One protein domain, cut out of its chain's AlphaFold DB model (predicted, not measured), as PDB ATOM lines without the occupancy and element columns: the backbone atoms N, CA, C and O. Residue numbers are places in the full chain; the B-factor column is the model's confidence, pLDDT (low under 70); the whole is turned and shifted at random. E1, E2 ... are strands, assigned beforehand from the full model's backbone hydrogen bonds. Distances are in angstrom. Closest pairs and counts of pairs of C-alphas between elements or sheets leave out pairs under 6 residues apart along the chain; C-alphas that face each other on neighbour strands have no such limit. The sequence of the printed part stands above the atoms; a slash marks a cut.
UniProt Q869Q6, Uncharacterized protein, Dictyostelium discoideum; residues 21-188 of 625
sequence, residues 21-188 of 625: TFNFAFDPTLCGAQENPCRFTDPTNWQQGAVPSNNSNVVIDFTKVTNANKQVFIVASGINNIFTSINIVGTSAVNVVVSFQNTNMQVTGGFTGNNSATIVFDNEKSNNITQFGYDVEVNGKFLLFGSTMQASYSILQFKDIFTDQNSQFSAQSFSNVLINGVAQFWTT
ATOM      1  N   THR A  21     197.200 182.736 112.241       90.12
ATOM      2  CA  THR A  21     197.882 181.437 112.149       90.12
ATOM      3  C   THR A  21     199.173 181.545 111.353       90.12
ATOM      4  O   THR A  21     199.170 181.982 110.203       90.12
ATOM      5  N   PHE A  22     200.266 181.099 111.959       90.21
ATOM      6  CA  PHE A  22     201.598 181.039 111.379       90.21
ATOM      7  C   PHE A  22     201.995 179.579 111.189       90.21
ATOM      8  O   PHE A  22     202.091 178.824 112.155       90.21
ATOM      9  N   ASN A  23     202.240 179.192 109.940       89.45
ATOM     10  CA  ASN A  23     202.670 177.844 109.591       89.45
ATOM     11  C   ASN A  23     204.181 177.821 109.370       89.45
ATOM     12  O   ASN A  23     204.714 178.613 108.586       89.45
ATOM     13  N   PHE A  24     204.859 176.874 109.995       86.66
ATOM     14  CA  PHE A  24     206.264 176.603 109.757       86.66
ATOM     15  C   PHE A  24     206.449 176.036 108.343       86.66
ATOM     16  O   PHE A  24     205.787 175.076 107.946       86.66
ATOM     17  N   ALA A  25     207.333 176.645 107.561       77.21
ATOM     18  CA  ALA A  25     207.732 176.166 106.249       77.21
ATOM     19  C   ALA A  25     209.015 175.342 106.403       77.21
ATOM     20  O   ALA A  25     210.116 175.884 106.375       77.21
ATOM     21  N   PHE A  26     208.885 174.028 106.588       73.16
ATOM     22  CA  PHE A  26     210.061 173.163 106.635       73.16
ATOM     23  C   PHE A  26     210.660 172.958 105.235       73.16
ATOM     24  O   PHE A  26     210.000 172.407 104.351       73.16
ATOM     25  N   ASP A  27     211.930 173.331 105.071       73.36
ATOM     26  CA  ASP A  27     212.784 172.914 103.958       73.36
ATOM     27  C   ASP A  27     213.976 172.102 104.510       73.36
ATOM     28  O   ASP A  27     214.831 172.666 105.203       73.36
ATOM     29  N   PRO A  28     214.080 170.791 104.206       66.03
ATOM     30  CA  PRO A  28     215.162 169.943 104.708       66.03
ATOM     31  C   PRO A  28     216.557 170.356 104.226       66.03
ATOM     32  O   PRO A  28     217.545 169.844 104.756       66.03
ATOM     33  N   THR A  29     216.658 171.221 103.214       72.41
ATOM     34  CA  THR A  29     217.937 171.727 102.701       72.41
ATOM     35  C   THR A  29     218.465 172.930 103.485       72.41
ATOM     36  O   THR A  29     219.674 173.160 103.479       72.41
ATOM     37  N   LEU A  30     217.596 173.669 104.189       73.95
ATOM     38  CA  LEU A  30     217.957 174.899 104.906       73.95
ATOM     39  C   LEU A  30     218.392 174.629 106.352       73.95
ATOM     40  O   LEU A  30     219.350 175.230 106.841       73.95
ATOM     41  N   CYS A  31     217.707 173.717 107.045       78.04
ATOM     42  CA  CYS A  31     217.943 173.419 108.457       78.04
ATOM     43  C   CYS A  31     217.352 172.056 108.860       78.04
ATOM     44  O   CYS A  31     216.587 171.438 108.118       78.04
ATOM     45  N   GLY A  32     217.704 171.571 110.054       79.65
ATOM     46  CA  GLY A  32     217.074 170.391 110.661       79.65
ATOM     47  C   GLY A  32     218.043 169.314 111.142       79.65
ATOM     48  O   GLY A  32     217.618 168.181 111.329       79.65
ATOM     49  N   ALA A  33     219.326 169.627 111.319       82.83
ATOM     50  CA  ALA A  33     220.276 168.781 112.051       82.83
ATOM     51  C   ALA A  33     220.546 169.388 113.435       82.83
ATOM     52  O   ALA A  33     220.274 170.568 113.640       82.83
ATOM     53  N   GLN A  34     221.091 168.620 114.377       83.28
ATOM     54  CA  GLN A  34     221.417 169.144 115.707       83.28
ATOM     55  C   GLN A  34     222.477 170.257 115.625       83.28
ATOM     56  O   GLN A  34     222.382 171.256 116.333       83.28
ATOM     57  N   GLU A  35     223.447 170.120 114.716       85.78
ATOM     58  CA  GLU A  35     224.508 171.102 114.466       85.78
ATOM     59  C   GLU A  35     224.020 172.321 113.665       85.78
ATOM     60  O   GLU A  35     224.660 173.371 113.679       85.78
ATOM     61  N   ASN A  36     222.886 172.193 112.967       88.22
ATOM     62  CA  ASN A  36     222.244 173.267 112.209       88.22
ATOM     63  C   ASN A  36     220.710 173.210 112.383       88.22
ATOM     64  O   ASN A  36     219.991 172.753 111.475       88.22
ATOM     65  N   PRO A  37     220.197 173.598 113.567       89.67
ATOM     66  CA  PRO A  37     218.780 173.509 113.878       89.67
ATOM     67  C   PRO A  37     217.999 174.618 113.175       89.67
ATOM     68  O   PRO A  37     218.507 175.714 112.930       89.67
ATOM     69  N   CYS A  38     216.727 174.364 112.895       90.42
ATOM     70  CA  CYS A  38     215.835 175.396 112.397       90.42
ATOM     71  C   CYS A  38     215.526 176.403 113.507       90.42
ATOM     72  O   CYS A  38     215.018 176.040 114.565       90.42
ATOM     73  N   ARG A  39     215.822 177.684 113.290       91.00
ATOM     74  CA  ARG A  39     215.554 178.728 114.285       91.00
ATOM     75  C   ARG A  39     214.105 179.193 114.189       91.00
ATOM     76  O   ARG A  39     213.678 179.664 113.141       91.00
ATOM     77  N   PHE A  40     213.367 179.117 115.294       89.78
ATOM     78  CA  PHE A  40     211.977 179.580 115.377       89.78
ATOM     79  C   PHE A  40     211.840 181.075 115.066       89.78
ATOM     80  O   PHE A  40     210.837 181.510 114.521       89.78
ATOM     81  N   THR A  41     212.846 181.878 115.408       90.38
ATOM     82  CA  THR A  41     212.842 183.330 115.195       90.38
ATOM     83  C   THR A  41     213.304 183.750 113.801       90.38
ATOM     84  O   THR A  41     213.310 184.943 113.515       90.38
ATOM     85  N   ASP A  42     213.698 182.807 112.939       90.43
ATOM     86  CA  ASP A  42     214.129 183.111 111.577       90.43
ATOM     87  C   ASP A  42     212.913 183.233 110.642       90.43
ATOM     88  O   ASP A  42     212.195 182.243 110.450       90.43
ATOM     89  N   PRO A  43     212.668 184.414 110.039       90.67
ATOM     90  CA  PRO A  43     211.589 184.612 109.078       90.67
ATOM     91  C   PRO A  43     211.585 183.600 107.927       90.67
ATOM     92  O   PRO A  43     210.509 183.258 107.442       90.67
ATOM     93  N   THR A  44     212.743 183.082 107.494       89.32
ATOM     94  CA  THR A  44     212.809 182.146 106.354       89.32
ATOM     95  C   THR A  44     212.154 180.798 106.642       89.32
ATOM     96  O   THR A  44     211.796 180.088 105.707       89.32
ATOM     97  N   ASN A  45     211.971 180.450 107.919       88.53
ATOM     98  CA  ASN A  45     211.362 179.192 108.348       88.53
ATOM     99  C   ASN A  45     209.827 179.266 108.453       88.53
ATOM    100  O   ASN A  45     209.192 178.283 108.831       88.53
ATOM    101  N   TRP A  46     209.206 180.402 108.122       89.50
ATOM    102  CA  TRP A  46     207.756 180.600 108.202       89.50
ATOM    103  C   TRP A  46     207.136 180.854 106.833       89.50
ATOM    104  O   TRP A  46     207.685 181.570 105.992       89.50
ATOM    105  N   GLN A  47     205.933 180.320 106.614       87.86
ATOM    106  CA  GLN A  47     205.139 180.671 105.439       87.86
ATOM    107  C   GLN A  47     204.900 182.190 105.422       87.86
ATOM    108  O   GLN A  47     204.498 182.767 106.428       87.86
ATOM    109  N   GLN A  48     205.141 182.827 104.270       85.14
ATOM    110  CA  GLN A  48     205.053 184.285 104.058       85.14
ATOM    111  C   GLN A  48     206.142 185.132 104.745       85.14
ATOM    112  O   GLN A  48     206.084 186.356 104.660       85.14
ATOM    113  N   GLY A  49     207.150 184.524 105.380       86.19
ATOM    114  CA  GLY A  49     208.268 185.274 105.959       86.19
ATOM    115  C   GLY A  49     207.927 186.049 107.237       86.19
ATOM    116  O   GLY A  49     208.632 186.995 107.579       86.19
ATOM    117  N   ALA A  50     206.837 185.703 107.925       88.92
ATOM    118  CA  ALA A  50     206.402 186.380 109.145       88.92
ATOM    119  C   ALA A  50     206.621 185.477 110.369       88.92
ATOM    120  O   ALA A  50     206.200 184.325 110.371       88.92
ATOM    121  N   VAL A  51     207.274 186.000 111.411       90.75
ATOM    122  CA  VAL A  51     207.559 185.263 112.655       90.75
ATOM    123  C   VAL A  51     206.378 185.412 113.628       90.75
ATOM    124  O   VAL A  51     205.884 186.533 113.790       90.75
ATOM    125  N   PRO A  52     205.932 184.339 114.307       91.84
ATOM    126  CA  PRO A  52     204.863 184.413 115.295       91.84
ATOM    127  C   PRO A  52     205.155 185.410 116.421       91.84
ATOM    128  O   PRO A  52     206.265 185.468 116.955       91.84
ATOM    129  N   SER A  53     204.127 186.147 116.835       90.65
ATOM    130  CA  SER A  53     204.186 187.124 117.931       90.65
ATOM    131  C   SER A  53     203.031 186.911 118.922       90.65
ATOM    132  O   SER A  53     202.392 185.857 118.907       90.65
ATOM    133  N   ASN A  54     202.754 187.871 119.809       90.26
ATOM    134  CA  ASN A  54     201.649 187.756 120.766       90.26
ATOM    135  C   ASN A  54     200.305 187.454 120.082       90.26
ATOM    136  O   ASN A  54     200.011 187.982 119.013       90.26
ATOM    137  N   ASN A  55     199.480 186.636 120.735       89.89
ATOM    138  CA  ASN A  55     198.158 186.197 120.282       89.89
ATOM    139  C   ASN A  55     198.175 185.458 118.930       89.89
ATOM    140  O   ASN A  55     197.203 185.493 118.177       89.89
ATOM    141  N   SER A  56     199.294 184.809 118.594       92.23
ATOM    142  CA  SER A  56     199.416 183.998 117.379       92.23
ATOM    143  C   SER A  56     199.017 182.542 117.631       92.23
ATOM    144  O   SER A  56     199.285 181.995 118.703       92.23
ATOM    145  N   ASN A  57     198.442 181.898 116.614       91.90
ATOM    146  CA  ASN A  57     198.391 180.441 116.504       91.90
ATOM    147  C   ASN A  57     199.642 179.968 115.761       91.90
ATOM    148  O   ASN A  57     199.921 180.432 114.658       91.90
ATOM    149  N   VAL A  58     200.390 179.042 116.343       92.39
ATOM    150  CA  VAL A  58     201.611 178.490 115.758       92.39
ATOM    151  C   VAL A  58     201.335 177.068 115.301       92.39
ATOM    152  O   VAL A  58     200.881 176.246 116.088       92.39
ATOM    153  N   VAL A  59     201.634 176.759 114.043       91.57
ATOM    154  CA  VAL A  59     201.550 175.403 113.495       91.57
ATOM    155  C   VAL A  59     202.912 175.020 112.943       91.57
ATOM    156  O   VAL A  59     203.415 175.653 112.020       91.57
ATOM    157  N   ILE A  60     203.512 173.973 113.492       89.07
ATOM    158  CA  ILE A  60     204.758 173.390 113.009       89.07
ATOM    159  C   ILE A  60     204.420 172.055 112.348       89.07
ATOM    160  O   ILE A  60     204.132 171.081 113.037       89.07
ATOM    161  N   ASP A  61     204.415 172.028 111.013       85.39
ATOM    162  CA  ASP A  61     203.949 170.884 110.225       85.39
ATOM    163  C   ASP A  61     205.094 170.169 109.492       85.39
ATOM    164  O   ASP A  61     205.684 170.682 108.539       85.39
ATOM    165  N   PHE A  62     205.372 168.940 109.926       80.17
ATOM    166  CA  PHE A  62     206.360 168.026 109.358       80.17
ATOM    167  C   PHE A  62     205.744 166.867 108.571       80.17
ATOM    168  O   PHE A  62     206.453 165.930 108.206       80.17
ATOM    169  N   THR A  63     204.446 166.896 108.268       80.30
ATOM    170  CA  THR A  63     203.779 165.824 107.503       80.30
ATOM    171  C   THR A  63     204.389 165.601 106.115       80.30
ATOM    172  O   THR A  63     204.306 164.501 105.572       80.30
ATOM    173  N   LYS A  64     205.052 166.618 105.551       77.77
ATOM    174  CA  LYS A  64     205.734 166.558 104.247       77.77
ATOM    175  C   LYS A  64     207.137 165.942 104.292       77.77
ATOM    176  O   LYS A  64     207.744 165.756 103.239       77.77
ATOM    177  N   VAL A  65     207.677 165.637 105.473       76.85
ATOM    178  CA  VAL A  65     208.996 165.006 105.606       76.85
ATOM    179  C   VAL A  65     208.876 163.515 105.282       76.85
ATOM    180  O   VAL A  65     208.203 162.771 105.985       76.85
ATOM    181  N   THR A  66     209.530 163.071 104.205       73.64
ATOM    182  CA  THR A  66     209.385 161.703 103.666       73.64
ATOM    183  C   THR A  66     210.427 160.703 104.169       73.64
ATOM    184  O   THR A  66     210.261 159.500 103.974       73.64
ATOM    185  N   ASN A  67     211.511 161.157 104.805       76.57
ATOM    186  CA  ASN A  67     212.543 160.259 105.318       76.57
ATOM    187  C   ASN A  67     212.164 159.739 106.715       76.57
ATOM    188  O   ASN A  67     212.251 160.474 107.696       76.57
ATOM    189  N   ALA A  68     211.819 158.450 106.774       68.37
ATOM    190  CA  ALA A  68     211.321 157.720 107.941       68.37
ATOM    191  C   ALA A  68     212.304 157.547 109.122       68.37
ATOM    192  O   ALA A  68     212.005 156.820 110.060       68.37
ATOM    193  N   ASN A  69     213.481 158.177 109.081       67.86
ATOM    194  CA  ASN A  69     214.418 158.242 110.207       67.86
ATOM    195  C   ASN A  69     215.015 159.647 110.388       67.86
ATOM    196  O   ASN A  69     216.007 159.823 111.099       67.86
ATOM    197  N   LYS A  70     214.465 160.664 109.711       72.79
ATOM    198  CA  LYS A  70     214.984 162.027 109.827       72.79
ATOM    199  C   LYS A  70     214.709 162.545 111.236       72.79
ATOM    200  O   LYS A  70     213.574 162.515 111.707       72.79
ATOM    201  N   GLN A  71     215.758 163.045 111.882       77.21
ATOM    202  CA  GLN A  71     215.617 163.915 113.038       77.21
ATOM    203  C   GLN A  71     215.467 165.355 112.553       77.21
ATOM    204  O   GLN A  71     216.195 165.757 111.644       77.21
ATOM    205  N   VAL A  72     214.525 166.107 113.117       81.77
ATOM    206  CA  VAL A  72     214.365 167.542 112.851       81.77
ATOM    207  C   VAL A  72     214.491 168.297 114.160       81.77
ATOM    208  O   VAL A  72     213.735 168.039 115.088       81.77
ATOM    209  N   PHE A  73     215.428 169.238 114.218       85.01
ATOM    210  CA  PHE A  73     215.679 170.058 115.398       85.01
ATOM    211  C   PHE A  73     215.190 171.482 115.154       85.01
ATOM    212  O   PHE A  73     215.652 172.133 114.215       85.01
ATOM    213  N   ILE A  74     214.286 171.972 116.000       86.41
ATOM    214  CA  ILE A  74     213.902 173.385 116.058       86.41
ATOM    215  C   ILE A  74     214.422 173.977 117.359       86.41
ATOM    216  O   ILE A  74     214.186 173.414 118.423       86.41
ATOM    217  N   VAL A  75     215.068 175.138 117.274       88.51
ATOM    218  CA  VAL A  75     215.450 175.939 118.440       88.51
ATOM    219  C   VAL A  75     214.595 177.197 118.488       88.51
ATOM    220  O   VAL A  75     214.654 178.059 117.607       88.51
ATOM    221  N   ALA A  76     213.813 177.309 119.550       88.39
ATOM    222  CA  ALA A  76     212.987 178.445 119.904       88.39
ATOM    223  C   ALA A  76     213.657 179.214 121.045       88.39
ATOM    224  O   ALA A  76     213.392 178.951 122.212       88.39
ATOM    225  N   SER A  77     214.560 180.140 120.702       88.64
ATOM    226  CA  SER A  77     215.329 180.896 121.698       88.64
ATOM    227  C   SER A  77     214.800 182.313 121.919       88.64
ATOM    228  O   SER A  77     214.500 183.011 120.952       88.64
ATOM    229  N   GLY A  78     214.781 182.779 123.174       85.21
ATOM    230  CA  GLY A  78     214.537 184.190 123.514       85.21
ATOM    231  C   GLY A  78     213.094 184.661 123.302       85.21
ATOM    232  O   GLY A  78     212.854 185.847 123.084       85.21
ATOM    233  N   ILE A  79     212.136 183.735 123.314       86.60
ATOM    234  CA  ILE A  79     210.718 184.031 123.102       86.60
ATOM    235  C   ILE A  79     210.097 184.533 124.408       86.60
ATOM    236  O   ILE A  79     210.122 183.823 125.408       86.60
ATOM    237  N   ASN A  80     209.502 185.727 124.383       88.37
ATOM    238  CA  ASN A  80     208.732 186.290 125.496       88.37
ATOM    239  C   ASN A  80     207.316 186.668 125.032       88.37
ATOM    240  O   ASN A  80     206.966 187.848 124.994       88.37
ATOM    241  N   ASN A  81     206.553 185.668 124.584       89.18
ATOM    242  CA  ASN A  81     205.270 185.869 123.916       89.18
ATOM    243  C   ASN A  81     204.134 185.106 124.606       89.18
ATOM    244  O   ASN A  81     204.327 184.029 125.170       89.18
ATOM    245  N   ILE A  82     202.925 185.645 124.468       89.15
ATOM    246  CA  ILE A  82     201.669 184.954 124.760       89.15
ATOM    247  C   ILE A  82     201.177 184.338 123.451       89.15
ATOM    248  O   ILE A  82     200.858 185.070 122.516       89.15
ATOM    249  N   PHE A  83     201.105 183.017 123.356       90.55
ATOM    250  CA  PHE A  83     200.547 182.334 122.192       90.55
ATOM    251  C   PHE A  83     199.114 181.891 122.457       90.55
ATOM    252  O   PHE A  83     198.783 181.412 123.542       90.55
ATOM    253  N   THR A  84     198.270 182.005 121.435       90.65
ATOM    254  CA  THR A  84     196.918 181.446 121.485       90.65
ATOM    255  C   THR A  84     196.971 179.933 121.339       90.65
ATOM    256  O   THR A  84     196.269 179.241 122.056       90.65
ATOM    257  N   SER A  85     197.809 179.386 120.460       91.04
ATOM    258  CA  SER A  85     198.042 177.939 120.399       91.04
ATOM    259  C   SER A  85     199.405 177.615 119.803       91.04
ATOM    260  O   SER A  85     199.964 178.417 119.053       91.04
ATOM    261  N   ILE A  86     199.933 176.437 120.129       91.92
ATOM    262  CA  ILE A  86     201.131 175.861 119.513       91.92
ATOM    263  C   ILE A  86     200.817 174.417 119.151       91.92
ATOM    264  O   ILE A  86     200.613 173.593 120.031       91.92
ATOM    265  N   ASN A  87     200.789 174.107 117.860       91.38
ATOM    266  CA  ASN A  87     200.467 172.784 117.346       91.38
ATOM    267  C   ASN A  87     201.643 172.233 116.547       91.38
ATOM    268  O   ASN A  87     202.014 172.793 115.519       91.38
ATOM    269  N   ILE A  88     202.215 171.125 116.999       90.22
ATOM    270  CA  ILE A  88     203.305 170.422 116.325       90.22
ATOM    271  C   ILE A  88     202.729 169.128 115.757       90.22
ATOM    272  O   ILE A  88     202.313 168.233 116.494       90.22
ATOM    273  N   VAL A  89     202.683 169.043 114.430       86.08
ATOM    274  CA  VAL A  89     202.112 167.917 113.686       86.08
ATOM    275  C   VAL A  89     203.173 167.302 112.778       86.08
ATOM    276  O   VAL A  89     203.997 167.993 112.189       86.08
ATOM    277  N   GLY A  90     203.177 165.978 112.666       79.47
ATOM    278  CA  GLY A  90     204.162 165.232 111.882       79.47
ATOM    279  C   GLY A  90     203.663 163.834 111.542       79.47
ATOM    280  O   GLY A  90     202.497 163.530 111.771       79.47
ATOM    281  N   THR A  91     204.523 162.972 111.004       76.92
ATOM    282  CA  THR A  91     204.244 161.532 110.860       76.92
ATOM    283  C   THR A  91     205.040 160.749 111.903       76.92
ATOM    284  O   THR A  91     206.112 161.184 112.312       76.92
ATOM    285  N   SER A  92     204.555 159.574 112.318       74.18
ATOM    286  CA  SER A  92     205.229 158.720 113.316       74.18
ATOM    287  C   SER A  92     206.619 158.225 112.892       74.18
ATOM    288  O   SER A  92     207.350 157.671 113.709       74.18
ATOM    289  N   ALA A  93     206.981 158.421 111.623       72.76
ATOM    290  CA  ALA A  93     208.263 158.053 111.046       72.76
ATOM    291  C   ALA A  93     209.331 159.160 111.179       72.76
ATOM    292  O   ALA A  93     210.463 158.972 110.759       72.76
ATOM    293  N   VAL A  94     209.009 160.338 111.719       75.95
ATOM    294  CA  VAL A  94     209.958 161.459 111.823       75.95
ATOM    295  C   VAL A  94     210.148 161.816 113.287       75.95
ATOM    296  O   VAL A  94     209.190 162.112 113.995       75.95
ATOM    297  N   ASN A  95     211.399 161.816 113.746       79.46
ATOM    298  CA  ASN A  95     211.729 162.201 115.115       79.46
ATOM    299  C   ASN A  95     211.913 163.718 115.175       79.46
ATOM    300  O   ASN A  95     212.939 164.252 114.759       79.46
ATOM    301  N   VAL A  96     210.918 164.433 115.680       85.37
ATOM    302  CA  VAL A  96     210.992 165.892 115.817       85.37
ATOM    303  C   VAL A  96     211.431 166.241 117.231       85.37
ATOM    304  O   VAL A  96     210.850 165.745 118.189       85.37
ATOM    305  N   VAL A  97     212.425 167.115 117.364       88.53
ATOM    306  CA  VAL A  97     212.841 167.725 118.627       88.53
ATOM    307  C   VAL A  97     212.589 169.227 118.540       88.53
ATOM    308  O   VAL A  97     213.216 169.920 117.737       88.53
ATOM    309  N   VAL A  98     211.681 169.743 119.366       90.40
ATOM    310  CA  VAL A  98     211.449 171.187 119.502       90.40
ATOM    311  C   VAL A  98     212.012 171.630 120.842       90.40
ATOM    312  O   VAL A  98     211.471 171.280 121.887       90.40
ATOM    313  N   SER A  99     213.120 172.365 120.800       91.33
ATOM    314  CA  SER A  99     213.821 172.879 121.971       91.33
ATOM    315  C   SER A  99     213.494 174.355 122.186       91.33
ATOM    316  O   SER A  99     213.823 175.199 121.354       91.33
ATOM    317  N   PHE A 100     212.853 174.671 123.304       90.96
ATOM    318  CA  PHE A 100     212.631 176.023 123.797       90.96
ATOM    319  C   PHE A 100     213.767 176.398 124.752       90.96
ATOM    320  O   PHE A 100     214.034 175.679 125.715       90.96
ATOM    321  N   GLN A 101     214.448 177.508 124.468       89.52
ATOM    322  CA  GLN A 101     215.615 177.981 125.212       89.52
ATOM    323  C   GLN A 101     215.453 179.444 125.617       89.52
ATOM    324  O   GLN A 101     215.117 180.291 124.792       89.52
ATOM    325  N   ASN A 102     215.752 179.804 126.862       84.94
ATOM    326  CA  ASN A 102     215.610 181.189 127.332       84.94
ATOM    327  C   ASN A 102     214.231 181.809 127.009       84.94
ATOM    328  O   ASN A 102     214.154 182.956 126.563       84.94
ATOM    329  N   THR A 103     213.150 181.044 127.161       86.48
ATOM    330  CA  THR A 103     211.787 181.458 126.818       86.48
ATOM    331  C   THR A 103     210.929 181.699 128.051       86.48
ATOM    332  O   THR A 103     210.871 180.863 128.950       86.48
ATOM    333  N   ASN A 104     210.173 182.790 128.041       87.08
ATOM    334  CA  ASN A 104     209.055 183.018 128.945       87.08
ATOM    335  C   ASN A 104     207.775 183.028 128.111       87.08
ATOM    336  O   ASN A 104     207.468 184.010 127.438       87.08
ATOM    337  N   MET A 105     207.059 181.913 128.089       87.69
ATOM    338  CA  MET A 105     205.899 181.753 127.228       87.69
ATOM    339  C   MET A 105     204.648 181.454 128.032       87.69
ATOM    340  O   MET A 105     204.635 180.634 128.948       87.69
ATOM    341  N   GLN A 106     203.563 182.100 127.634       88.89
ATOM    342  CA  GLN A 106     202.233 181.770 128.109       88.89
ATOM    343  C   GLN A 106     201.442 181.209 126.938       88.89
ATOM    344  O   GLN A 106     201.435 181.806 125.862       88.89
ATOM    345  N   VAL A 107     200.770 180.082 127.137       87.68
ATOM    346  CA  VAL A 107     199.871 179.511 126.134       87.68
ATOM    347  C   VAL A 107     198.458 179.552 126.698       87.68
ATOM    348  O   VAL A 107     198.153 178.957 127.730       87.68
ATOM    349  N   THR A 108     197.604 180.347 126.054       85.24
ATOM    350  CA  THR A 108     196.223 180.591 126.502       85.24
ATOM    351  C   THR A 108     195.201 179.753 125.746       85.24
ATOM    352  O   THR A 108     194.014 180.024 125.861       85.24
ATOM    353  N   GLY A 109     195.644 178.813 124.918       84.09
ATOM    354  CA  GLY A 109     194.822 177.854 124.181       84.09
ATOM    355  C   GLY A 109     195.547 176.513 124.096       84.09
ATOM    356  O   GLY A 109     196.240 176.140 125.038       84.09
ATOM    357  N   GLY A 110     195.400 175.764 123.003       86.22
ATOM    358  CA  GLY A 110     195.984 174.419 122.902       86.22
ATOM    359  C   GLY A 110     197.509 174.405 122.727       86.22
ATOM    360  O   GLY A 110     198.042 175.153 121.904       86.22
ATOM    361  N   PHE A 111     198.202 173.512 123.438       90.19
ATOM    362  CA  PHE A 111     199.589 173.123 123.144       90.19
ATOM    363  C   PHE A 111     199.607 171.648 122.739       90.19
ATOM    364  O   PHE A 111     199.430 170.780 123.588       90.19
ATOM    365  N   THR A 112     199.819 171.336 121.462       90.99
ATOM    366  CA  THR A 112     199.824 169.950 120.977       90.99
ATOM    367  C   THR A 112     201.171 169.547 120.382       90.99
ATOM    368  O   THR A 112     201.802 170.304 119.646       90.99
ATOM    369  N   GLY A 113     201.619 168.334 120.701       87.56
ATOM    370  CA  GLY A 113     202.815 167.684 120.179       87.56
ATOM    371  C   GLY A 113     202.489 166.264 119.736       87.56
ATOM    372  O   GLY A 113     202.604 165.320 120.515       87.56
ATOM    373  N   ASN A 114     202.075 166.098 118.482       81.08
ATOM    374  CA  ASN A 114     201.612 164.815 117.956       81.08
ATOM    375  C   ASN A 114     202.744 163.963 117.363       81.08
ATOM    376  O   ASN A 114     203.807 164.465 117.001       81.08
ATOM    377  N   ASN A 115     202.481 162.658 117.217       72.50
ATOM    378  CA  ASN A 115     203.273 161.721 116.408       72.50
ATOM    379  C   ASN A 115     204.775 161.649 116.763       72.50
ATOM    380  O   ASN A 115     205.624 161.760 115.884       72.50
ATOM    381  N   SER A 116     205.092 161.403 118.043       72.44
ATOM    382  CA  SER A 116     206.456 161.175 118.576       72.44
ATOM    383  C   SER A 116     207.352 162.412 118.733       72.44
ATOM    384  O   SER A 116     208.543 162.264 119.015       72.44
ATOM    385  N   ALA A 117     206.812 163.629 118.614       82.54
ATOM    386  CA  ALA A 117     207.577 164.845 118.888       82.54
ATOM    387  C   ALA A 117     208.131 164.861 120.328       82.54
ATOM    388  O   ALA A 117     207.403 164.666 121.299       82.54
ATOM    389  N   THR A 118     209.430 165.109 120.465       88.48
ATOM    390  CA  THR A 118     210.090 165.403 121.735       88.48
ATOM    391  C   THR A 118     210.121 166.913 121.930       88.48
ATOM    392  O   THR A 118     210.739 167.644 121.157       88.48
ATOM    393  N   ILE A 119     209.440 167.386 122.961       91.35
ATOM    394  CA  ILE A 119     209.415 168.784 123.371       91.35
ATOM    395  C   ILE A 119     210.406 168.943 124.510       91.35
ATOM    396  O   ILE A 119     210.322 168.233 125.510       91.35
ATOM    397  N   VAL A 120     211.353 169.857 124.352       91.61
ATOM    398  CA  VAL A 120     212.407 170.108 125.330       91.61
ATOM    399  C   VAL A 120     212.347 171.565 125.739       91.61
ATOM    400  O   VAL A 120     212.446 172.445 124.893       91.61
ATOM    401  N   PHE A 121     212.234 171.828 127.029       89.61
ATOM    402  CA  PHE A 121     212.545 173.125 127.610       89.61
ATOM    403  C   PHE A 121     213.914 172.990 128.246       89.61
ATOM    404  O   PHE A 121     214.065 172.302 129.251       89.61
ATOM    405  N   ASP A 122     214.913 173.598 127.626       83.93
ATOM    406  CA  ASP A 122     216.296 173.539 128.082       83.93
ATOM    407  C   ASP A 122     216.753 174.943 128.460       83.93
ATOM    408  O   ASP A 122     216.542 175.886 127.689       83.93
ATOM    409  N   ASN A 123     217.316 175.123 129.656       70.22
ATOM    410  CA  ASN A 123     217.882 176.414 130.002       70.22
ATOM    411  C   ASN A 123     219.014 176.394 131.033       70.22
ATOM    412  O   ASN A 123     218.936 175.739 132.067       70.22
ATOM    413  N   GLU A 124     219.972 177.296 130.815       60.00
ATOM    414  CA  GLU A 124     220.885 177.819 131.837       60.00
ATOM    415  C   GLU A 124     220.277 179.005 132.634       60.00
ATOM    416  O   GLU A 124     220.816 179.390 133.670       60.00
ATOM    417  N   LYS A 125     219.174 179.626 132.170       60.88
ATOM    418  CA  LYS A 125     218.579 180.872 132.717       60.88
ATOM    419  C   LYS A 125     217.041 180.875 132.890       60.88
ATOM    420  O   LYS A 125     216.418 181.910 132.658       60.88
ATOM    421  N   SER A 126     216.420 179.763 133.306       64.76
ATOM    422  CA  SER A 126     214.966 179.588 133.570       64.76
ATOM    423  C   SER A 126     214.013 179.787 132.376       64.76
ATOM    424  O   SER A 126     213.757 180.910 131.949       64.76
ATOM    425  N   ASN A 127     213.474 178.701 131.801       79.39
ATOM    426  CA  ASN A 127     212.262 178.826 130.976       79.39
ATOM    427  C   ASN A 127     211.038 178.853 131.893       79.39
ATOM    428  O   ASN A 127     211.009 178.106 132.866       79.39
ATOM    429  N   ASN A 128     210.022 179.648 131.569       82.74
ATOM    430  CA  ASN A 128     208.714 179.555 132.218       82.74
ATOM    431  C   ASN A 128     207.651 179.271 131.156       82.74
ATOM    432  O   ASN A 128     207.532 180.024 130.188       82.74
ATOM    433  N   ILE A 129     206.906 178.183 131.335       85.34
ATOM    434  CA  ILE A 129     205.700 177.883 130.574       85.34
ATOM    435  C   ILE A 129     204.492 177.922 131.505       85.34
ATOM    436  O   ILE A 129     204.354 177.111 132.419       85.34
ATOM    437  N   THR A 130     203.598 178.876 131.246       86.34
ATOM    438  CA  THR A 130     202.308 178.974 131.936       86.34
ATOM    439  C   THR A 130     201.176 178.585 130.990       86.34
ATOM    440  O   THR A 130     200.980 179.226 129.956       86.34
ATOM    441  N   GLN A 131     200.416 177.559 131.362       86.52
ATOM    442  CA  GLN A 131     199.226 177.094 130.653       86.52
ATOM    443  C   GLN A 131     197.965 177.486 131.438       86.52
ATOM    444  O   GLN A 131     197.879 177.228 132.641       86.52
ATOM    445  N   PHE A 132     196.969 178.072 130.765       81.40
ATOM    446  CA  PHE A 132     195.708 178.465 131.405       81.40
ATOM    447  C   PHE A 132     194.478 178.059 130.587       81.40
ATOM    448  O   PHE A 132     194.320 178.518 129.459       81.40
ATOM    449  N   GLY A 133     193.571 177.279 131.183       80.40
ATOM    450  CA  GLY A 133     192.194 177.079 130.702       80.40
ATOM    451  C   GLY A 133     192.003 176.106 129.533       80.40
ATOM    452  O   GLY A 133     190.868 175.896 129.113       80.40
ATOM    453  N   TYR A 134     193.085 175.543 128.994       81.84
ATOM    454  CA  TYR A 134     193.064 174.688 127.802       81.84
ATOM    455  C   TYR A 134     194.046 173.527 127.899       81.84
ATOM    456  O   TYR A 134     194.934 173.529 128.760       81.84
ATOM    457  N   ASP A 135     193.893 172.582 126.976       87.01
ATOM    458  CA  ASP A 135     194.602 171.310 126.977       87.01
ATOM    459  C   ASP A 135     196.035 171.431 126.434       87.01
ATOM    460  O   ASP A 135     196.309 172.110 125.438       87.01
ATOM    461  N   VAL A 136     196.948 170.726 127.093       89.55
ATOM    462  CA  VAL A 136     198.277 170.387 126.591       89.55
ATOM    463  C   VAL A 136     198.238 168.907 126.252       89.55
ATOM    464  O   VAL A 136     197.929 168.109 127.123       89.55
ATOM    465  N   GLU A 137     198.556 168.521 125.026       92.38
ATOM    466  CA  GLU A 137     198.611 167.118 124.615       92.38
ATOM    467  C   GLU A 137     199.933 166.841 123.903       92.38
ATOM    468  O   GLU A 137     200.154 167.286 122.780       92.38
ATOM    469  N   VAL A 138     200.834 166.100 124.538       89.93
ATOM    470  CA  VAL A 138     202.132 165.725 123.974       89.93
ATOM    471  C   VAL A 138     202.219 164.207 123.915       89.93
ATOM    472  O   VAL A 138     202.517 163.532 124.896       89.93
ATOM    473  N   ASN A 139     202.002 163.666 122.720       86.95
ATOM    474  CA  ASN A 139     202.033 162.233 122.429       86.95
ATOM    475  C   ASN A 139     203.463 161.665 122.293       86.95
ATOM    476  O   ASN A 139     203.642 160.469 122.053       86.95
ATOM    477  N   GLY A 140     204.493 162.508 122.424       86.13
ATOM    478  CA  GLY A 140     205.895 162.104 122.548       86.13
ATOM    479  C   GLY A 140     206.483 162.430 123.925       86.13
ATOM    480  O   GLY A 140     205.808 162.296 124.942       86.13
ATOM    481  N   LYS A 141     207.758 162.821 123.970       90.40
ATOM    482  CA  LYS A 141     208.462 163.104 125.231       90.40
ATOM    483  C   LYS A 141     208.367 164.581 125.591       90.40
ATOM    484  O   LYS A 141     208.583 165.423 124.726       90.40
ATOM    485  N   PHE A 142     208.129 164.889 126.857       94.17
ATOM    486  CA  PHE A 142     208.144 166.248 127.388       94.17
ATOM    487  C   PHE A 142     209.261 166.390 128.428       94.17
ATOM    488  O   PHE A 142     209.211 165.770 129.485       94.17
ATOM    489  N   LEU A 143     210.304 167.157 128.117       94.79
ATOM    490  CA  LEU A 143     211.513 167.258 128.940       94.79
ATOM    491  C   LEU A 143     211.669 168.686 129.479       94.79
ATOM    492  O   LEU A 143     211.680 169.636 128.697       94.79
ATOM    493  N   LEU A 144     211.827 168.832 130.794       94.01
ATOM    494  CA  LEU A 144     212.151 170.089 131.471       94.01
ATOM    495  C   LEU A 144     213.562 170.004 132.074       94.01
ATOM    496  O   LEU A 144     213.828 169.151 132.922       94.01
ATOM    497  N   PHE A 145     214.449 170.905 131.654       93.34
ATOM    498  CA  PHE A 145     215.775 171.116 132.235       93.34
ATOM    499  C   PHE A 145     215.888 172.565 132.712       93.34
ATOM    500  O   PHE A 145     215.698 173.492 131.918       93.34
ATOM    501  N   GLY A 146     216.129 172.776 134.011       90.87
ATOM    502  CA  GLY A 146     216.199 174.114 134.613       90.87
ATOM    503  C   GLY A 146     214.989 175.003 134.298       90.87
ATOM    504  O   GLY A 146     215.136 176.217 134.142       90.87
ATOM    505  N   SER A 147     213.810 174.402 134.109       92.45
ATOM    506  CA  SER A 147     212.627 175.057 133.545       92.45
ATOM    507  C   SER A 147     211.406 174.888 134.448       92.45
ATOM    508  O   SER A 147     211.246 173.869 135.115       92.45
ATOM    509  N   THR A 148     210.521 175.878 134.450       92.91
ATOM    510  CA  THR A 148     209.292 175.908 135.246       92.91
ATOM    511  C   THR A 148     208.076 175.705 134.348       92.91
ATOM    512  O   THR A 148     207.888 176.447 133.386       92.91
ATOM    513  N   MET A 149     207.224 174.737 134.689       93.16
ATOM    514  CA  MET A 149     205.894 174.560 134.111       93.16
ATOM    515  C   MET A 149     204.815 174.773 135.171       93.16
ATOM    516  O   MET A 149     204.808 174.110 136.208       93.16
ATOM    517  N   GLN A 150     203.878 175.672 134.876       93.69
ATOM    518  CA  GLN A 150     202.708 175.945 135.703       93.69
ATOM    519  C   GLN A 150     201.440 175.793 134.868       93.69
ATOM    520  O   GLN A 150     201.309 176.413 133.815       93.69
ATOM    521  N   ALA A 151     200.489 174.994 135.342       92.87
ATOM    522  CA  ALA A 151     199.197 174.822 134.688       92.87
ATOM    523  C   ALA A 151     198.042 175.192 135.616       92.87
ATOM    524  O   ALA A 151     198.093 174.943 136.820       92.87
ATOM    525  N   SER A 152     196.997 175.812 135.069       92.15
ATOM    526  CA  SER A 152     195.781 176.168 135.806       92.15
ATOM    527  C   SER A 152     194.537 175.955 134.952       92.15
ATOM    528  O   SER A 152     194.500 176.422 133.816       92.15
ATOM    529  N   TYR A 153     193.500 175.316 135.503       90.95
ATOM    530  CA  TYR A 153     192.274 174.965 134.770       90.95
ATOM    531  C   TYR A 153     192.542 174.186 133.468       90.95
ATOM    532  O   TYR A 153     191.866 174.407 132.465       90.95
ATOM    533  N   SER A 154     193.555 173.317 133.456       91.70
ATOM    534  CA  SER A 154     194.052 172.683 132.231       91.70
ATOM    535  C   SER A 154     194.065 171.166 132.316       91.70
ATOM    536  O   SER A 154     194.310 170.602 133.381       91.70
ATOM    537  N   ILE A 155     193.874 170.503 131.176       93.36
ATOM    538  CA  ILE A 155     194.187 169.083 131.024       93.36
ATOM    539  C   ILE A 155     195.587 168.980 130.419       93.36
ATOM    540  O   ILE A 155     195.816 169.451 129.313       93.36
ATOM    541  N   LEU A 156     196.536 168.388 131.132       94.81
ATOM    542  CA  LEU A 156     197.866 168.089 130.614       94.81
ATOM    543  C   LEU A 156     197.950 166.597 130.316       94.81
ATOM    544  O   LEU A 156     197.855 165.791 131.230       94.81
ATOM    545  N   GLN A 157     198.134 166.221 129.062       95.12
ATOM    546  CA  GLN A 157     198.311 164.845 128.629       95.12
ATOM    547  C   GLN A 157     199.720 164.676 128.078       95.12
ATOM    548  O   GLN A 157     200.114 165.353 127.130       95.12
ATOM    549  N   PHE A 158     200.475 163.756 128.659       94.52
ATOM    550  CA  PHE A 158     201.819 163.416 128.221       94.52
ATOM    551  C   PHE A 158     201.896 161.922 127.937       94.52
ATOM    552  O   PHE A 158     201.307 161.112 128.655       94.52
ATOM    553  N   LYS A 159     202.661 161.530 126.917       92.89
ATOM    554  CA  LYS A 159     203.158 160.159 126.842       92.89
ATOM    555  C   LYS A 159     204.266 159.985 127.876       92.89
ATOM    556  O   LYS A 159     204.021 159.342 128.881       92.89
ATOM    557  N   ASP A 160     205.416 160.629 127.700       94.43
ATOM    558  CA  ASP A 160     206.494 160.598 128.699       94.43
ATOM    559  C   ASP A 160     206.794 162.008 129.211       94.43
ATOM    560  O   ASP A 160     206.761 162.967 128.434       94.43
ATOM    561  N   ILE A 161     207.153 162.133 130.490       96.22
ATOM    562  CA  ILE A 161     207.619 163.393 131.078       96.22
ATOM    563  C   ILE A 161     208.887 163.190 131.908       96.22
ATOM    564  O   ILE A 161     209.003 162.238 132.675       96.22
ATOM    565  N   PHE A 162     209.834 164.114 131.766       97.05
ATOM    566  CA  PHE A 162     211.059 164.166 132.554       97.05
ATOM    567  C   PHE A 162     211.277 165.577 133.095       97.05
ATOM    568  O   PHE A 162     211.164 166.549 132.344       97.05
ATOM    569  N   THR A 163     211.663 165.691 134.362       96.29
ATOM    570  CA  THR A 163     212.154 166.942 134.947       96.29
ATOM    571  C   THR A 163     213.488 166.712 135.636       96.29
ATOM    572  O   THR A 163     213.653 165.719 136.345       96.29
ATOM    573  N   ASP A 164     214.444 167.620 135.438       95.05
ATOM    574  CA  ASP A 164     215.689 167.627 136.207       95.05
ATOM    575  C   ASP A 164     215.503 168.263 137.600       95.05
ATOM    576  O   ASP A 164     214.450 168.803 137.941       95.05
ATOM    577  N   GLN A 165     216.551 168.203 138.422       94.34
ATOM    578  CA  GLN A 165     216.544 168.720 139.797       94.34
ATOM    579  C   GLN A 165     216.389 170.247 139.906       94.34
ATOM    580  O   GLN A 165     216.047 170.754 140.970       94.34
ATOM    581  N   ASN A 166     216.653 170.980 138.821       92.75
ATOM    582  CA  ASN A 166     216.552 172.439 138.773       92.75
ATOM    583  C   ASN A 166     215.205 172.914 138.208       92.75
ATOM    584  O   ASN A 166     214.934 174.114 138.183       92.75
ATOM    585  N   SER A 167     214.383 171.990 137.713       93.72
ATOM    586  CA  SER A 167     213.080 172.293 137.141       93.72
ATOM    587  C   SER A 167     212.011 172.451 138.217       93.72
ATOM    588  O   SER A 167     212.173 172.041 139.366       93.72
ATOM    589  N   GLN A 168     210.878 173.024 137.833       94.11
ATOM    590  CA  GLN A 168     209.674 173.100 138.654       94.11
ATOM    591  C   GLN A 168     208.478 172.653 137.824       94.11
ATOM    592  O   GLN A 168     208.338 173.039 136.665       94.11
ATOM    593  N   PHE A 169     207.596 171.860 138.419       95.90
ATOM    594  CA  PHE A 169     206.361 171.435 137.774       95.90
ATOM    595  C   PHE A 169     205.218 171.520 138.778       95.90
ATOM    596  O   PHE A 169     205.264 170.895 139.841       95.90
ATOM    597  N   SER A 170     204.193 172.295 138.436       96.60
ATOM    598  CA  SER A 170     203.004 172.437 139.269       96.60
ATOM    599  C   SER A 170     201.725 172.531 138.451       96.60
ATOM    600  O   SER A 170     201.668 173.260 137.457       96.60
ATOM    601  N   ALA A 171     200.681 171.864 138.925       96.26
ATOM    602  CA  ALA A 171     199.330 171.969 138.397       96.26
ATOM    603  C   ALA A 171     198.385 172.404 139.523       96.26
ATOM    604  O   ALA A 171     198.406 171.841 140.613       96.26
ATOM    605  N   GLN A 172     197.575 173.426 139.269       95.43
ATOM    606  CA  GLN A 172     196.675 174.002 140.269       95.43
ATOM    607  C   GLN A 172     195.287 174.271 139.683       95.43
ATOM    608  O   GLN A 172     195.076 174.214 138.470       95.43
ATOM    609  N   SER A 173     194.343 174.632 140.546       93.91
ATOM    610  CA  SER A 173     193.000 175.090 140.179       93.91
ATOM    611  C   SER A 173     192.268 174.129 139.231       93.91
ATOM    612  O   SER A 173     191.988 174.488 138.087       93.91
ATOM    613  N   PHE A 174     191.918 172.932 139.711       92.94
ATOM    614  CA  PHE A 174     191.181 171.911 138.944       92.94
ATOM    615  C   PHE A 174     191.896 171.418 137.675       92.94
ATOM    616  O   PHE A 174     191.246 171.116 136.672       92.94
ATOM    617  N   SER A 175     193.230 171.374 137.679       95.30
ATOM    618  CA  SER A 175     193.976 170.837 136.538       95.30
ATOM    619  C   SER A 175     194.045 169.309 136.594       95.30
ATOM    620  O   SER A 175     194.230 168.735 137.662       95.30
ATOM    621  N   ASN A 176     193.955 168.647 135.442       95.55
ATOM    622  CA  ASN A 176     194.086 167.194 135.325       95.55
ATOM    623  C   ASN A 176     195.366 166.858 134.572       95.55
ATOM    624  O   ASN A 176     195.500 167.220 133.409       95.55
ATOM    625  N   VAL A 177     196.289 166.141 135.198       97.01
ATOM    626  CA  VAL A 177     197.530 165.689 134.567       97.01
ATOM    627  C   VAL A 177     197.445 164.191 134.319       97.01
ATOM    628  O   VAL A 177     197.342 163.415 135.263       97.01
ATOM    629  N   LEU A 178     197.480 163.790 133.053       96.85
ATOM    630  CA  LEU A 178     197.452 162.415 132.576       96.85
ATOM    631  C   LEU A 178     198.801 162.063 131.940       96.85
ATOM    632  O   LEU A 178     199.218 162.703 130.979       96.85
ATOM    633  N   ILE A 179     199.469 161.029 132.444       96.76
ATOM    634  CA  ILE A 179     200.743 160.543 131.906       96.76
ATOM    635  C   ILE A 179     200.581 159.079 131.500       96.76
ATOM    636  O   ILE A 179     200.463 158.192 132.344       96.76
ATOM    637  N   ASN A 180     200.564 158.829 130.193       94.28
ATOM    638  CA  ASN A 180     200.265 157.514 129.619       94.28
ATOM    639  C   ASN A 180     201.492 156.588 129.512       94.28
ATOM    640  O   ASN A 180     201.343 155.391 129.271       94.28
ATOM    641  N   GLY A 181     202.698 157.125 129.642       94.49
ATOM    642  CA  GLY A 181     203.973 156.412 129.626       94.49
ATOM    643  C   GLY A 181     204.723 156.625 130.937       94.49
ATOM    644  O   GLY A 181     204.137 156.474 132.011       94.49
ATOM    645  N   VAL A 182     206.010 156.964 130.849       95.98
ATOM    646  CA  VAL A 182     206.893 157.075 132.020       95.98
ATOM    647  C   VAL A 182     207.017 158.524 132.484       95.98
ATOM    648  O   VAL A 182     207.378 159.415 131.709       95.98
ATOM    649  N   ALA A 183     206.775 158.750 133.773       97.89
ATOM    650  CA  ALA A 183     207.025 160.010 134.455       97.89
ATOM    651  C   ALA A 183     208.274 159.913 135.339       97.89
ATOM    652  O   ALA A 183     208.338 159.082 136.244       97.89
ATOM    653  N   GLN A 184     209.250 160.793 135.134       97.99
ATOM    654  CA  GLN A 184     210.434 160.878 135.986       97.99
ATOM    655  C   GLN A 184     210.639 162.307 136.481       97.99
ATOM    656  O   GLN A 184     210.979 163.202 135.713       97.99
ATOM    657  N   PHE A 185     210.482 162.503 137.786       98.06
ATOM    658  CA  PHE A 185     210.602 163.807 138.420       98.06
ATOM    659  C   PHE A 185     211.819 163.849 139.342       98.06
ATOM    660  O   PHE A 185     211.863 163.141 140.352       98.06
ATOM    661  N   TRP A 186     212.819 164.668 139.005       97.09
ATOM    662  CA  TRP A 186     213.964 164.967 139.883       97.09
ATOM    663  C   TRP A 186     213.766 166.216 140.740       97.09
ATOM    664  O   TRP A 186     214.612 166.537 141.569       97.09
ATOM    665  N   THR A 187     212.619 166.867 140.585       95.67
ATOM    666  CA  THR A 187     212.136 167.970 141.415       95.67
ATOM    667  C   THR A 187     210.865 167.562 142.156       95.67
ATOM    668  O   THR A 187     210.175 166.630 141.734       95.67
ATOM    669  N   THR A 188     210.550 168.244 143.255       97.25
ATOM    670  CA  THR A 188     209.279 168.034 143.950       97.25
ATOM    671  C   THR A 188     208.155 168.640 143.118       97.25
ATOM    672  O   THR A 188     208.110 169.852 142.902       97.25
TER     673      THR A 188
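What this domain is: This is residues 21 to 188 of the 625 residues of an uncharacterized protein of Dictyostelium discoideum (UniProt Q869Q6). The chain is wound in stacked turns, a solenoid with three walls, in which strands lie side by side and parallel from turn to turn. One wall holds E1, E2, E4, E7 and the first parts of E9, E10 and E12; another holds E3, E5, the first part of E8, residues 141 to 145 of E9 and the last parts of E10 and E12; the third holds E6, E11 and the last parts of E8 and E9. The stack makes the longest axis, with E1 toward one end and E11 and E12 at the other, and the long loop of residues 24 to 55 lies at the E1 end. The 168 printed residues have twelve named strands, E1 to E12 in order, and no named helix; the class is all strand and all neighbour pairs are parallel. The whole is compact, with a radius of gyration of the C-alphas of 14.9 A and spans of 43 by 32 by 27 A.

How they stand to each other: E1, residues 21 to 23, is on one side of E2, residues 56 to 61, with N 22 and O 57 2.8 A apart. E4, residues 82 to 89, is on the other side of E2, with N 58 and O 85 at 2.8 A. E3, residues 71 to 77, is the parallel neighbour of E5, residues 95 to 101, with N 72 and O 95 at 2.9 A. E6, residues 104 to 107, and E7, residues 111 to 113, are on one side of E4; N 83 and O 106 are 2.8 A apart, as are N 112 and O 86. E8, residues 118 to 132, bends by 131 degrees at residue 124, and pairs with E5 through N 98 and O 118 at 2.9 A and with E6 through N 105 and O 128 at 2.9 A. E9, residues 136 to 152, bends by 168 degrees at residue 140; it is the parallel neighbour of E8, with N 119 and O 141 at 2.8 A, and of E7, with N 137 and O 111 at 2.8 A, both pairs within hydrogen-bond range. The neighbour pairs close a ring, E4, E6, E8, E9, E7 and back to E4. On the other side of E9 are E10, residues 155 to 163, with N 138 and O 157 at 2.8 A, and E11, residues 168 to 172, with N 149 and O 168 at 2.8 A. E12, residues 176 to 185, is the neighbour of E10, with N 156 and O 176 at 2.8 A.

Where its parts are: E1 begins at C-alpha 21, (197.882, 181.437, 112.149). From first to last C-alpha, E4 measures 20.3 A, E8 21.7 A and the longest strand by residues, E9, 11.2 A. E12 ends at C-alpha 185, (210.602, 163.807, 138.420).

The domain as a whole: The two C-alphas farthest apart, those of Thr 29 and Ser 173, are 45.1 A apart. The printed part has no cut. The link from E1 to E2 is long, with 32 residues. The mean pLDDT of the printed part is 87.3; residue 28, residues 68 to 69 and residues 124 to 126 are under 70.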